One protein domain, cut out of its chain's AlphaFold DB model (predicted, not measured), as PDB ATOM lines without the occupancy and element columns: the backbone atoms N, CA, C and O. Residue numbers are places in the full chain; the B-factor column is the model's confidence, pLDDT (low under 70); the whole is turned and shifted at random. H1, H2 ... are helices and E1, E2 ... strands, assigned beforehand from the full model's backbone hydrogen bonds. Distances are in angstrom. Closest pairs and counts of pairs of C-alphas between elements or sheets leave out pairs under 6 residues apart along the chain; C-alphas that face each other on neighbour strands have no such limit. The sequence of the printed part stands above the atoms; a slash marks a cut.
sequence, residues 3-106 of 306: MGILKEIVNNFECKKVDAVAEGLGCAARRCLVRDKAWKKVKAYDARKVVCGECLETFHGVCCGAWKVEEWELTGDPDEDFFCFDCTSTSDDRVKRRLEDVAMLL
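This is residues 3 to 106 of the 306 residues of an uncharacterized protein of Caenorhabditis japonica (UniProt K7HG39). A small hairpin of two short strands, E1 and E2, runs on into the short helix H3 near the middle of the domain, with H4 on one side of H3; on the other side H1 and H5 stand side by side, running opposite ways, and H2 packs on H1. Much of the rest is loop, with long stretches at residues 15 to 36 and 77 to 91. The printed part has 104 residues, with five named helices and two named strands in the order H1, H2, E1, E2, H3, H4, H5; the sheet is E1 - E2, antiparallel. The class is mostly helix, though under half of the residues are in named elements. The whole is compact, with a radius of gyration of the C-alphas of 12.9 A, and rounded, with spans of 36 by 35 by 27 A.

Strands E1, residues 49 to 51, and E2, residues 58 to 60, are antiparallel neighbours and form a hairpin, their directions at 139 degrees. N 50 and O 59, and N 59 and O 50, are each within hydrogen-bond range at 2.8 A. H3, residues 61 to 64, follows E2 by a tight link. It only just touches H4, residues 69 to 76, with 3 pairs of C-alphas within 8 A, the closest being those of Gly 61 and Thr 75 at 6.3 A. H1, residues 3 to 14, and H5, residues 92 to 106, touch at a shallow tilt of 10 degrees, opposite ways; their closest C-alphas, those of Met 3 and Ala 103, are 6.0 A apart. H1 touches H2, residues 37 to 41, with residues 5 to 9 alone; the closest C-alphas are those of Ile 9 and Ala 38, 6.6 A apart. H3 and H5 are apart, and so are H4 and H5. In H5 every O i to N i+4 pair is within hydrogen-bond range; in H1 it is 7 of 8, in H4 2 of 4, in H2 0 of 1 with 2 of 2 O i to N i+3 pairs within range, and H3 is too short for an O i to N i+4 pair.

H1 spans 17.4 A from C-alpha 3 at (194.902, 286.578, 200.705). H2 spans 8.4 A, E1 6.9 A, E2 7.1 A, H3 5.2 A and H4 12.0 A. E1 begins with C-alpha 49 at (206.560, 296.497, 189.871). H5 spans 21.2 A and ends with C-alpha 106 at (199.550, 280.102, 205.028).

The two C-alphas farthest apart, those of Cys 15 and Asp 79, are 37.2 A apart. The printed part has no cut. The links H1 to H2 and H4 to H5 are long. Mean pLDDT of the printed part is 85.2; residues 15 to 25 are under 70.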
ATOM      1  N   MET A   3     195.211 287.628 201.686       88.75
ATOM      2  CA  MET A   3     194.902 286.578 200.705       88.75
ATOM      3  C   MET A   3     193.403 286.439 200.439       88.75
ATOM      4  O   MET A   3     192.989 286.249 199.300       88.75
ATOM      5  N   GLY A   4     192.572 286.591 201.476       87.62
ATOM      6  CA  GLY A   4     191.115 286.608 201.313       87.62
ATOM      7  C   GLY A   4     190.636 287.768 200.434       87.62
ATOM      8  O   GLY A   4     189.727 287.597 199.631       87.62
ATOM      9  N   ILE A   5     191.298 288.922 200.534       89.31
ATOM     10  CA  ILE A   5     190.996 290.097 199.709       89.31
ATOM     11  C   ILE A   5     191.489 289.887 198.272       89.31
ATOM     12  O   ILE A   5     190.778 290.223 197.334       89.31
ATOM     13  N   LEU A   6     192.661 289.275 198.063       89.19
ATOM     14  CA  LEU A   6     193.118 288.928 196.713       89.19
ATOM     15  C   LEU A   6     192.165 287.938 196.016       89.19
ATOM     16  O   LEU A   6     191.889 288.113 194.830       89.19
ATOM     17  N   LYS A   7     191.595 286.962 196.746       88.50
ATOM     18  CA  LYS A   7     190.521 286.085 196.227       88.50
ATOM     19  C   LYS A   7     189.310 286.892 195.762       88.50
ATOM     20  O   LYS A   7     188.807 286.665 194.666       88.50
ATOM     21  N   GLU A   8     188.853 287.836 196.585       88.12
ATOM     22  CA  GLU A   8     187.733 288.728 196.257       88.12
ATOM     23  C   GLU A   8     188.013 289.522 194.973       88.12
ATOM     24  O   GLU A   8     187.192 289.524 194.058       88.12
ATOM     25  N   ILE A   9     189.207 290.111 194.863       87.94
ATOM     26  CA  ILE A   9     189.633 290.883 193.691       87.94
ATOM     27  C   ILE A   9     189.638 290.014 192.427       87.94
ATOM     28  O   ILE A   9     189.064 290.403 191.411       87.94
ATOM     29  N   VAL A  10     190.244 288.822 192.473       86.50
ATOM     30  CA  VAL A  10     190.276 287.901 191.322       86.50
ATOM     31  C   VAL A  10     188.857 287.533 190.869       86.50
ATOM     32  O   VAL A  10     188.590 287.511 189.667       86.50
ATOM     33  N   ASN A  11     187.926 287.330 191.806       84.81
ATOM     34  CA  ASN A  11     186.521 287.052 191.495       84.81
ATOM     35  C   ASN A  11     185.777 288.269 190.903       84.81
ATOM     36  O   ASN A  11     184.920 288.109 190.029       84.81
ATOM     37  N   ASN A  12     186.109 289.495 191.322       82.75
ATOM     38  CA  ASN A  12     185.511 290.724 190.782       82.75
ATOM     39  C   ASN A  12     185.834 290.933 189.293       82.75
ATOM     40  O   ASN A  12     184.966 291.377 188.530       82.75
ATOM     41  N   PHE A  13     187.050 290.570 188.865       76.25
ATOM     42  CA  PHE A  13     187.468 290.640 187.460       76.25
ATOM     43  C   PHE A  13     186.639 289.730 186.541       76.25
ATOM     44  O   PHE A  13     186.395 290.089 185.390       76.25
ATOM     45  N   GLU A  14     186.151 288.593 187.035       70.50
ATOM     46  CA  GLU A  14     185.289 287.691 186.257       70.50
ATOM     47  C   GLU A  14     183.858 288.195 186.132       70.50
ATOM     48  O   GLU A  14     183.228 288.057 185.085       70.50
ATOM     49  N   CYS A  15     183.356 288.852 187.176       65.50
ATOM     50  CA  CYS A  15     182.011 289.416 187.177       65.50
ATOM     51  C   CYS A  15     181.898 290.709 186.344       65.50
ATOM     52  O   CYS A  15     180.842 291.340 186.361       65.50
ATOM     53  N   LYS A  16     182.973 291.135 185.655       63.94
ATOM     54  CA  LYS A  16     183.100 292.431 184.957       63.94
ATOM     55  C   LYS A  16     182.772 293.641 185.850       63.94
ATOM     56  O   LYS A  16     182.385 294.693 185.351       63.94
ATOM     57  N   LYS A  17     182.939 293.511 187.170       54.72
ATOM     58  CA  LYS A  17     182.632 294.551 188.170       54.72
ATOM     59  C   LYS A  17     183.844 295.437 188.466       54.72
ATOM     60  O   LYS A  17     184.145 295.706 189.624       54.72
ATOM     61  N   VAL A  18     184.580 295.846 187.437       57.38
ATOM     62  CA  VAL A  18     185.789 296.653 187.635       57.38
ATOM     63  C   VAL A  18     185.483 298.088 187.250       57.38
ATOM     64  O   VAL A  18     185.305 298.402 186.074       57.38
ATOM     65  N   ASP A  19     185.413 298.950 188.260       50.03
ATOM     66  CA  ASP A  19     185.330 300.390 188.055       50.03
ATOM     67  C   ASP A  19     186.643 300.896 187.454       50.03
ATOM     68  O   ASP A  19     187.737 300.551 187.908       50.03
ATOM     69  N   ALA A  20     186.538 301.724 186.421       46.44
ATOM     70  CA  ALA A  20     187.698 302.353 185.822       46.44
ATOM     71  C   ALA A  20     188.309 303.423 186.755       46.44
ATOM     72  O   ALA A  20     187.597 304.125 187.473       46.44
ATOM     73  N   VAL A  21     189.627 303.608 186.581       52.62
ATOM     74  CA  VAL A  21     190.408 304.862 186.706       52.62
ATOM     75  C   VAL A  21     191.327 305.045 187.934       52.62
ATOM     76  O   VAL A  21     190.884 305.218 189.065       52.62
ATOM     77  N   ALA A  22     192.634 305.120 187.647       47.06
ATOM     78  CA  ALA A  22     193.535 306.270 187.856       47.06
ATOM     79  C   ALA A  22     194.738 306.087 186.899       47.06
ATOM     80  O   ALA A  22     195.312 304.995 186.849       47.06
ATOM     81  N   GLU A  23     195.086 307.096 186.093       46.94
ATOM     82  CA  GLU A  23     196.242 307.030 185.180       46.94
ATOM     83  C   GLU A  23     197.545 306.795 185.971       46.94
ATOM     84  O   GLU A  23     197.780 307.418 187.003       46.94
ATOM     85  N   GLY A  24     198.384 305.857 185.513       58.53
ATOM     86  CA  GLY A  24     199.735 305.613 186.054       58.53
ATOM     87  C   GLY A  24     199.899 304.465 187.069       58.53
ATOM     88  O   GLY A  24     200.995 303.914 187.187       58.53
ATOM     89  N   LEU A  25     198.833 304.022 187.750       67.62
ATOM     90  CA  LEU A  25     198.891 302.937 188.758       67.62
ATOM     91  C   LEU A  25     198.655 301.527 188.191       67.62
ATOM     92  O   LEU A  25     198.737 300.539 188.913       67.62
ATOM     93  N   GLY A  26     198.328 301.409 186.906       76.88
ATOM     94  CA  GLY A  26     198.138 300.118 186.253       76.88
ATOM     95  C   GLY A  26     199.452 299.399 185.937       76.88
ATOM     96  O   GLY A  26     200.509 300.019 185.825       76.88
ATOM     97  N   CYS A  27     199.354 298.088 185.729       88.88
ATOM     98  CA  CYS A  27     200.395 297.291 185.084       88.88
ATOM     99  C   CYS A  27     199.857 296.628 183.804       88.88
ATOM    100  O   CYS A  27     198.661 296.746 183.519       88.88
ATOM    101  N   ALA A  28     200.720 295.934 183.057       88.56
ATOM    102  CA  ALA A  28     200.378 295.288 181.785       88.56
ATOM    103  C   ALA A  28     199.524 294.008 181.927       88.56
ATOM    104  O   ALA A  28     199.101 293.425 180.933       88.56
ATOM    105  N   ALA A  29     199.229 293.559 183.154       86.25
ATOM    106  CA  ALA A  29     198.393 292.379 183.374       86.25
ATOM    107  C   ALA A  29     196.970 292.598 182.846       86.25
ATOM    108  O   ALA A  29     196.330 293.600 183.184       86.25
ATOM    109  N   ARG A  30     196.419 291.593 182.145       79.25
ATOM    110  CA  ARG A  30     194.995 291.553 181.748       79.25
ATOM    111  C   ARG A  30     194.055 291.816 182.925       79.25
ATOM    112  O   ARG A  30     193.014 292.446 182.767       79.25
ATOM    113  N   ARG A  31     194.445 291.346 184.113       80.69
ATOM    114  CA  ARG A  31     193.749 291.534 185.392       80.69
ATOM    115  C   ARG A  31     194.705 292.134 186.414       80.69
ATOM    116  O   ARG A  31     195.313 291.434 187.216       80.69
ATOM    117  N   CYS A  32     194.886 293.449 186.357       88.50
ATOM    118  CA  CYS A  32     195.737 294.142 187.316       88.50
ATOM    119  C   CYS A  32     195.048 294.228 188.692       88.50
ATOM    120  O   CYS A  32     194.233 295.121 188.903       88.50
ATOM    121  N   LEU A  33     195.419 293.355 189.637       88.19
ATOM    122  CA  LEU A  33     194.812 293.252 190.979       88.19
ATOM    123  C   LEU A  33     194.816 294.576 191.758       88.19
ATOM    124  O   LEU A  33     193.858 294.900 192.451       88.19
ATOM    125  N   VAL A  34     195.860 295.385 191.574       88.69
ATOM    126  CA  VAL A  34     196.018 296.710 192.200       88.69
ATOM    127  C   VAL A  34     194.945 297.718 191.753       88.69
ATOM    128  O   VAL A  34     194.696 298.701 192.445       88.69
ATOM    129  N   ARG A  35     194.281 297.486 190.608       84.69
ATOM    130  CA  ARG A  35     193.217 298.374 190.101       84.69
ATOM    131  C   ARG A  35     191.888 298.199 190.833       84.69
ATOM    132  O   ARG A  35     191.038 299.078 190.735       84.69
ATOM    133  N   ASP A  36     191.683 297.091 191.535       85.56
ATOM    134  CA  ASP A  36     190.440 296.868 192.268       85.56
ATOM    135  C   ASP A  36     190.396 297.738 193.536       85.56
ATOM    136  O   ASP A  36     191.383 297.879 194.258       85.56
ATOM    137  N   LYS A  37     189.234 298.323 193.847       83.31
ATOM    138  CA  LYS A  37     189.042 299.173 195.037       83.31
ATOM    139  C   LYS A  37     189.361 298.441 196.344       83.31
ATOM    140  O   LYS A  37     189.792 299.080 197.309       83.31
ATOM    141  N   ALA A  38     189.163 297.125 196.387       87.50
ATOM    142  CA  ALA A  38     189.482 296.285 197.531       87.50
ATOM    143  C   ALA A  38     190.995 296.190 197.791       87.50
ATOM    144  O   ALA A  38     191.379 295.918 198.930       87.50
ATOM    145  N   TRP A  39     191.853 296.519 196.812       88.50
ATOM    146  CA  TRP A  39     193.312 296.560 196.983       88.50
ATOM    147  C   TRP A  39     193.742 297.416 198.179       88.50
ATOM    148  O   TRP A  39     194.641 297.037 198.916       88.50
ATOM    149  N   LYS A  40     193.033 298.519 198.468       87.44
ATOM    150  CA  LYS A  40     193.321 299.392 199.625       87.44
ATOM    151  C   LYS A  40     193.281 298.671 200.981       87.44
ATOM    152  O   LYS A  40     193.775 299.204 201.971       87.44
ATOM    153  N   LYS A  41     192.648 297.496 201.054       89.38
ATOM    154  CA  LYS A  41     192.558 296.668 202.266       89.38
ATOM    155  C   LYS A  41     193.682 295.626 202.355       89.38
ATOM    156  O   LYS A  41     193.858 295.024 203.415       89.38
ATOM    157  N   VAL A  42     194.417 295.392 201.266       89.62
ATOM    158  CA  VAL A  42     195.578 294.501 201.215       89.62
ATOM    159  C   VAL A  42     196.744 295.207 201.903       89.62
ATOM    160  O   VAL A  42     197.127 296.301 201.507       89.62
ATOM    161  N   LYS A  43     197.281 294.604 202.969       90.25
ATOM    162  CA  LYS A  43     198.383 295.191 203.759       90.25
ATOM    163  C   LYS A  43     199.703 294.437 203.636       90.25
ATOM    164  O   LYS A  43     200.738 294.992 203.968       90.25
ATOM    165  N   ALA A  44     199.648 293.172 203.216       87.25
ATOM    166  CA  ALA A  44     200.830 292.309 203.133       87.25
ATOM    167  C   ALA A  44     201.688 292.591 201.891       87.25
ATOM    168  O   ALA A  44     202.832 292.167 201.836       87.25
ATOM    169  N   TYR A  45     201.134 293.306 200.911       90.75
ATOM    170  CA  TYR A  45     201.773 293.577 199.632       90.75
ATOM    171  C   TYR A  45     201.646 295.065 199.316       90.75
ATOM    172  O   TYR A  45     200.599 295.670 199.561       90.75
ATOM    173  N   ASP A  46     202.702 295.640 198.753       89.19
ATOM    174  CA  ASP A  46     202.688 296.971 198.152       89.19
ATOM    175  C   ASP A  46     202.493 296.875 196.622       89.19
ATOM    176  O   ASP A  46     202.357 295.793 196.051       89.19
ATOM    177  N   ALA A  47     202.413 298.022 195.946       89.19
ATOM    178  CA  ALA A  47     202.232 298.091 194.495       89.19
ATOM    179  C   ALA A  47     203.569 298.091 193.726       89.19
ATOM    180  O   ALA A  47     203.667 298.723 192.670       89.19
ATOM    181  N   ARG A  48     204.617 297.427 194.241       91.06
ATOM    182  CA  ARG A  48     205.893 297.300 193.523       91.06
ATOM    183  C   ARG A  48     205.720 296.591 192.188       91.06
ATOM    184  O   ARG A  48     204.841 295.738 192.008       91.06
ATOM    185  N   LYS A  49     206.584 296.964 191.250       91.81
ATOM    186  CA  LYS A  49     206.560 296.497 189.871       91.81
ATOM    187  C   LYS A  49     207.816 295.685 189.563       91.81
ATOM    188  O   LYS A  49     208.891 296.037 190.024       91.81
ATOM    189  N   VAL A  50     207.640 294.643 188.764       92.94
ATOM    190  CA  VAL A  50     208.667 293.752 188.220       92.94
ATOM    191  C   VAL A  50     208.548 293.735 186.696       92.94
ATOM    192  O   VAL A  50     207.462 293.965 186.149       92.94
ATOM    193  N   VAL A  51     209.654 293.483 186.002       93.44
ATOM    194  CA  VAL A  51     209.681 293.350 184.539       93.44
ATOM    195  C   VAL A  51     209.574 291.872 184.184       93.44
ATOM    196  O   VAL A  51     210.202 291.037 184.822       93.44
ATOM    197  N   CYS A  52     208.742 291.535 183.198       93.56
ATOM    198  CA  CYS A  52     208.646 290.158 182.719       93.56
ATOM    199  C   CYS A  52     209.855 289.811 181.840       93.56
ATOM    200  O   CYS A  52     210.076 290.500 180.848       93.56
ATOM    201  N   GLY A  53     210.570 288.722 182.133       91.12
ATOM    202  CA  GLY A  53     211.749 288.296 181.364       91.12
ATOM    203  C   GLY A  53     211.462 287.927 179.900       91.12
ATOM    204  O   GLY A  53     212.359 287.973 179.068       91.12
ATOM    205  N   GLU A  54     210.205 287.616 179.562       93.19
ATOM    206  CA  GLU A  54     209.815 287.197 178.206       93.19
ATOM    207  C   GLU A  54     209.258 288.354 177.357       93.19
ATOM    208  O   GLU A  54     209.741 288.622 176.262       93.19
ATOM    209  N   CYS A  55     208.227 289.059 177.842       93.50
ATOM    210  CA  CYS A  55     207.596 290.147 177.075       93.50
ATOM    211  C   CYS A  55     208.158 291.537 177.384       93.50
ATOM    212  O   CYS A  55     207.744 292.496 176.739       93.50
ATOM    213  N   LEU A  56     209.056 291.663 178.369       92.12
ATOM    214  CA  LEU A  56     209.681 292.919 178.819       92.12
ATOM    215  C   LEU A  56     208.700 293.997 179.316       92.12
ATOM    216  O   LEU A  56     209.096 295.111 179.657       92.12
ATOM    217  N   GLU A  57     207.416 293.662 179.413       93.38
ATOM    218  CA  GLU A  57     206.388 294.527 179.972       93.38
ATOM    219  C   GLU A  57     206.466 294.571 181.504       93.38
ATOM    220  O   GLU A  57     206.971 293.660 182.168       93.38
ATOM    221  N   THR A  58     205.925 295.643 182.085       92.62
ATOM    222  CA  THR A  58     205.962 295.873 183.534       92.62
ATOM    223  C   THR A  58     204.680 295.397 184.226       92.62
ATOM    224  O   THR A  58     203.563 295.818 183.896       92.62
ATOM    225  N   PHE A  59     204.832 294.577 185.265       93.12
ATOM    226  CA  PHE A  59     203.752 293.960 186.038       93.12
ATOM    227  C   PHE A  59     203.893 294.272 187.528       93.12
ATOM    228  O   PHE A  59     204.994 294.501 188.000       93.12
ATOM    229  N   HIS A  60     202.809 294.269 188.309       93.00
ATOM    230  CA  HIS A  60     202.969 294.211 189.768       93.00
ATOM    231  C   HIS A  60     203.383 292.798 190.180       93.00
ATOM    232  O   HIS A  60     202.846 291.846 189.611       93.00
ATOM    233  N   GLY A  61     204.232 292.646 191.201       92.44
ATOM    234  CA  GLY A  61     204.642 291.315 191.685       92.44
ATOM    235  C   GLY A  61     203.439 290.410 191.995       92.44
ATOM    236  O   GLY A  61     203.361 289.268 191.540       92.44
ATOM    237  N   VAL A  62     202.401 290.972 192.629       92.38
ATOM    238  CA  VAL A  62     201.153 290.255 192.944       92.38
ATOM    239  C   VAL A  62     200.362 289.861 191.696       92.38
ATOM    240  O   VAL A  62     199.631 288.876 191.719       92.38
ATOM    241  N   CYS A  63     200.494 290.614 190.601       91.69
ATOM    242  CA  CYS A  63     199.852 290.312 189.322       91.69
ATOM    243  C   CYS A  63     200.609 289.238 188.525       91.69
ATOM    244  O   CYS A  63     200.061 288.747 187.543       91.69
ATOM    245  N   CYS A  64     201.832 288.885 188.936       91.31
ATOM    246  CA  CYS A  64     202.605 287.751 188.416       91.31
ATOM    247  C   CYS A  64     202.525 286.512 189.320       91.31
ATOM    248  O   CYS A  64     203.084 285.470 188.990       91.31
ATOM    249  N   GLY A  65     201.817 286.600 190.451       90.50
ATOM    250  CA  GLY A  65     201.631 285.474 191.362       90.50
ATOM    251  C   GLY A  65     202.661 285.359 192.479       90.50
ATOM    252  O   GLY A  65     202.680 284.315 193.120       90.50
ATOM    253  N   ALA A  66     203.469 286.397 192.730       92.88
ATOM    254  CA  ALA A  66     204.316 286.471 193.918       92.88
ATOM    255  C   ALA A  66     203.430 286.716 195.148       92.88
ATOM    256  O   ALA A  66     203.107 287.858 195.486       92.88
ATOM    257  N   TRP A  67     202.941 285.633 195.749       91.88
ATOM    258  CA  TRP A  67     202.021 285.687 196.891       91.88
ATOM    259  C   TRP A  67     202.611 285.048 198.143       91.88
ATOM    260  O   TRP A  67     202.170 285.377 199.245       91.88
ATOM    261  N   LYS A  68     203.598 284.162 198.000       89.25
ATOM    262  CA  LYS A  68     204.375 283.669 199.140       89.25
ATOM    263  C   LYS A  68     205.387 284.717 199.593       89.25
ATOM    264  O   LYS A  68     205.732 285.608 198.819       89.25
ATOM    265  N   VAL A  69     205.844 284.620 200.841       86.25
ATOM    266  CA  VAL A  69     206.797 285.584 201.411       86.25
ATOM    267  C   VAL A  69     208.114 285.539 200.643       86.25
ATOM    268  O   VAL A  69     208.600 286.581 200.222       86.25
ATOM    269  N   GLU A  70     208.613 284.340 200.353       89.06
ATOM    270  CA  GLU A  70     209.883 284.130 199.657       89.06
ATOM    271  C   GLU A  70     209.805 284.675 198.226       89.06
ATOM    272  O   GLU A  70     210.651 285.448 197.795       89.06
ATOM    273  N   GLU A  71     208.725 284.357 197.504       89.62
ATOM    274  CA  GLU A  71     208.479 284.887 196.155       89.62
ATOM    275  C   GLU A  71     208.337 286.417 196.157       89.62
ATOM    276  O   GLU A  71     208.721 287.082 195.196       89.62
ATOM    277  N   TRP A  72     207.749 286.983 197.216       91.62
ATOM    278  CA  TRP A  72     207.556 288.421 197.353       91.62
ATOM    279  C   TRP A  72     208.862 289.155 197.651       91.62
ATOM    280  O   TRP A  72     209.087 290.232 197.104       91.62
ATOM    281  N   GLU A  73     209.736 288.596 198.482       90.00
ATOM    282  CA  GLU A  73     211.050 289.175 198.776       90.00
ATOM    283  C   GLU A  73     211.930 289.244 197.523       90.00
ATOM    284  O   GLU A  73     212.524 290.291 197.259       90.00
ATOM    285  N   LEU A  74     211.892 288.204 196.681       90.75
ATOM    286  CA  LEU A  74     212.634 288.145 195.415       90.75
ATOM    287  C   LEU A  74     212.199 289.212 194.399       90.75
ATOM    288  O   LEU A  74     212.960 289.560 193.508       90.75
ATOM    289  N   THR A  75     211.013 289.818 194.541       89.12
ATOM    290  CA  THR A  75     210.585 290.911 193.639       89.12
ATOM    291  C   THR A  75     211.453 292.172 193.731       89.12
ATOM    292  O   THR A  75     211.307 293.070 192.901       89.12
ATOM    293  N   GLY A  76     212.290 292.288 194.769       82.88
ATOM    294  CA  GLY A  76     213.271 293.362 194.920       82.88
ATOM    295  C   GLY A  76     214.674 293.003 194.427       82.88
ATOM    296  O   GLY A  76     215.540 293.878 194.454       82.88
ATOM    297  N   ASP A  77     214.899 291.756 194.012       86.81
ATOM    298  CA  ASP A  77     216.195 291.266 193.556       86.81
ATOM    299  C   ASP A  77     216.345 291.498 192.039       86.81
ATOM    300  O   ASP A  77     215.500 291.034 191.269       86.81
ATOM    301  N   PRO A  78     217.359 292.258 191.581       81.44
ATOM    302  CA  PRO A  78     217.581 292.496 190.158       81.44
ATOM    303  C   PRO A  78     218.070 291.262 189.387       81.44
ATOM    304  O   PRO A  78     217.994 291.282 188.159       81.44
ATOM    305  N   ASP A  79     218.571 290.231 190.073       85.62
ATOM    306  CA  ASP A  79     219.118 289.020 189.450       85.62
ATOM    307  C   ASP A  79     218.054 287.919 189.257       85.62
ATOM    308  O   ASP A  79     218.332 286.886 188.645       85.62
ATOM    309  N   GLU A  80     216.827 288.137 189.743       87.62
ATOM    310  CA  GLU A  80     215.722 287.181 189.656       87.62
ATOM    311  C   GLU A  80     214.746 287.511 188.519       87.62
ATOM    312  O   GLU A  80     214.148 288.590 188.447       87.62
ATOM    313  N   ASP A  81     214.522 286.529 187.646       87.25
ATOM    314  CA  ASP A  81     213.599 286.653 186.523       87.25
ATOM    315  C   ASP A  81     212.152 286.354 186.937       87.25
ATOM    316  O   ASP A  81     211.817 285.285 187.456       87.25
ATOM    317  N   PHE A  82     211.239 287.268 186.600       90.12
ATOM    318  CA  PHE A  82     209.799 287.072 186.776       90.12
ATOM    319  C   PHE A  82     209.093 286.886 185.440       90.12
ATOM    320  O   PHE A  82     209.409 287.531 184.444       90.12
ATOM    321  N   PHE A  83     208.047 286.059 185.427       92.38
ATOM    322  CA  PHE A  83     207.238 285.821 184.233       92.38
ATOM    323  C   PHE A  83     205.765 286.107 184.511       92.38
ATOM    324  O   PHE A  83     205.194 285.651 185.502       92.38
ATOM    325  N   CYS A  84     205.121 286.866 183.624       92.06
ATOM    326  CA  CYS A  84     203.703 287.177 183.754       92.06
ATOM    327  C   CYS A  84     202.820 285.949 183.456       92.06
ATOM    328  O   CYS A  84     203.242 284.976 182.819       92.06
ATOM    329  N   PHE A  85     201.557 285.988 183.893       90.81
ATOM    330  CA  PHE A  85     200.626 284.875 183.669       90.81
ATOM    331  C   PHE A  85     200.374 284.577 182.186       90.81
ATOM    332  O   PHE A  85     200.207 283.416 181.827       90.81
ATOM    333  N   ASP A  86     200.416 285.593 181.322       89.50
ATOM    334  CA  ASP A  86     200.239 285.415 179.880       89.50
ATOM    335  C   ASP A  86     201.426 284.664 179.251       89.50
ATOM    336  O   ASP A  86     201.216 283.680 178.547       89.50
ATOM    337  N   CYS A  87     202.668 285.064 179.553       92.44
ATOM    338  CA  CYS A  87     203.879 284.400 179.045       92.44
ATOM    339  C   CYS A  87     204.017 282.967 179.571       92.44
ATOM    340  O   CYS A  87     204.463 282.077 178.856       92.44
ATOM    341  N   THR A  88     203.561 282.713 180.798       90.25
ATOM    342  CA  THR A  88     203.520 281.357 181.369       90.25
ATOM    343  C   THR A  88     202.305 280.541 180.914       90.25
ATOM    344  O   THR A  88     202.129 279.407 181.366       90.25
ATOM    345  N   SER A  89     201.448 281.089 180.040       89.00
ATOM    346  CA  SER A  89     200.199 280.454 179.588       89.00
ATOM    347  C   SER A  89     199.310 279.988 180.753       89.00
ATOM    348  O   SER A  89     198.639 278.953 180.694       89.00
ATOM    349  N   THR A  90     199.323 280.738 181.856       87.50
ATOM    350  CA  THR A  90     198.558 280.431 183.062       87.50
ATOM    351  C   THR A  90     197.110 280.869 182.869       87.50
ATOM    352  O   THR A  90     196.814 282.057 182.778       87.50
ATOM    353  N   SER A  91     196.188 279.904 182.832       87.56
ATOM    354  CA  SER A  91     194.753 280.190 182.755       87.56
ATOM    355  C   SER A  91     194.205 280.770 184.059       87.56
ATOM    356  O   SER A  91     194.739 280.525 185.142       87.56
ATOM    357  N   ASP A  92     193.079 281.474 183.972       84.06
ATOM    358  CA  ASP A  92     192.416 282.082 185.132       84.06
ATOM    359  C   ASP A  92     192.063 281.060 186.227       84.06
ATOM    360  O   ASP A  92     192.300 281.301 187.412       84.06
ATOM    361  N   ASP A  93     191.584 279.875 185.839       86.69
ATOM    362  CA  ASP A  93     191.304 278.778 186.775       86.69
ATOM    363  C   ASP A  93     192.566 278.279 187.490       86.69
ATOM    364  O   ASP A  93     192.506 277.773 188.613       86.69
ATOM    365  N   ARG A  94     193.730 278.392 186.839       88.81
ATOM    366  CA  ARG A  94     195.021 278.037 187.434       88.81
ATOM    367  C   ARG A  94     195.518 279.136 188.372       88.81
ATOM    368  O   ARG A  94     196.042 278.805 189.431       88.81
ATOM    369  N   VAL A  95     195.301 280.411 188.037       88.62
ATOM    370  CA  VAL A  95     195.567 281.553 188.934       88.62
ATOM    371  C   VAL A  95     194.770 281.403 190.232       88.62
ATOM    372  O   VAL A  95     195.346 281.484 191.315       88.62
ATOM    373  N   LYS A  96     193.468 281.105 190.140       88.31
ATOM    374  CA  LYS A  96     192.606 280.881 191.312       88.31
ATOM    375  C   LYS A  96     193.083 279.736 192.192       88.31
ATOM    376  O   LYS A  96     193.238 279.938 193.392       88.31
ATOM    377  N   ARG A  97     193.352 278.571 191.594       90.38
ATOM    378  CA  ARG A  97     193.857 277.405 192.331       90.38
ATOM    379  C   ARG A  97     195.153 277.723 193.062       90.38
ATOM    380  O   ARG A  97     195.225 277.500 194.259       90.38
ATOM    381  N   ARG A  98     196.121 278.369 192.399       90.81
ATOM    382  CA  ARG A  98     197.359 278.811 193.066       90.81
ATOM    383  C   ARG A  98     197.072 279.726 194.261       90.81
ATOM    384  O   ARG A  98     197.724 279.611 195.291       90.81
ATOM    385  N   LEU A  99     196.100 280.627 194.141       90.50
ATOM    386  CA  LEU A  99     195.748 281.564 195.209       90.50
ATOM    387  C   LEU A  99     195.052 280.845 196.377       90.50
ATOM    388  O   LEU A  99     195.232 281.206 197.542       90.50
ATOM    389  N   GLU A 100     194.272 279.805 196.080       91.25
ATOM    390  CA  GLU A 100     193.697 278.897 197.070       91.25
ATOM    391  C   GLU A 100     194.756 278.069 197.788       91.25
ATOM    392  O   GLU A 100     194.731 278.043 199.019       91.25
ATOM    393  N   ASP A 101     195.700 277.494 197.047       91.62
ATOM    394  CA  ASP A 101     196.806 276.699 197.577       91.62
ATOM    395  C   ASP A 101     197.673 277.535 198.525       91.62
ATOM    396  O   ASP A 101     197.922 277.126 199.659       91.62
ATOM    397  N   VAL A 102     198.065 278.751 198.116       91.06
ATOM    398  CA  VAL A 102     198.844 279.669 198.967       91.06
ATOM    399  C   VAL A 102     198.055 280.064 200.215       91.06
ATOM    400  O   VAL A 102     198.599 280.075 201.315       91.06
ATOM    401  N   ALA A 103     196.755 280.345 200.088       90.31
ATOM    402  CA  ALA A 103     195.927 280.675 201.246       90.31
ATOM    403  C   ALA A 103     195.763 279.494 202.221       90.31
ATOM    404  O   ALA A 103     195.661 279.720 203.425       90.31
ATOM    405  N   MET A 104     195.704 278.258 201.715       91.56
ATOM    406  CA  MET A 104     195.622 277.049 202.538       91.56
ATOM    407  C   MET A 104     196.947 276.778 203.256       91.56
ATOM    408  O   MET A 104     196.939 276.486 204.449       91.56
ATOM    409  N   LEU A 105     198.066 276.936 202.549       90.62
ATOM    410  CA  LEU A 105     199.411 276.776 203.096       90.62
ATOM    411  C   LEU A 105     199.678 277.779 204.224       90.62
ATOM    412  O   LEU A 105     199.977 277.362 205.337       90.62
ATOM    413  N   LEU A 106     199.419 279.070 203.992       88.25
ATOM    414  CA  LEU A 106     199.550 280.102 205.028       88.25
ATOM    415  C   LEU A 106     198.634 279.844 206.234       88.25
ATOM    416  O   LEU A 106     198.984 280.176 207.362       88.25
TER     417      LEU A 106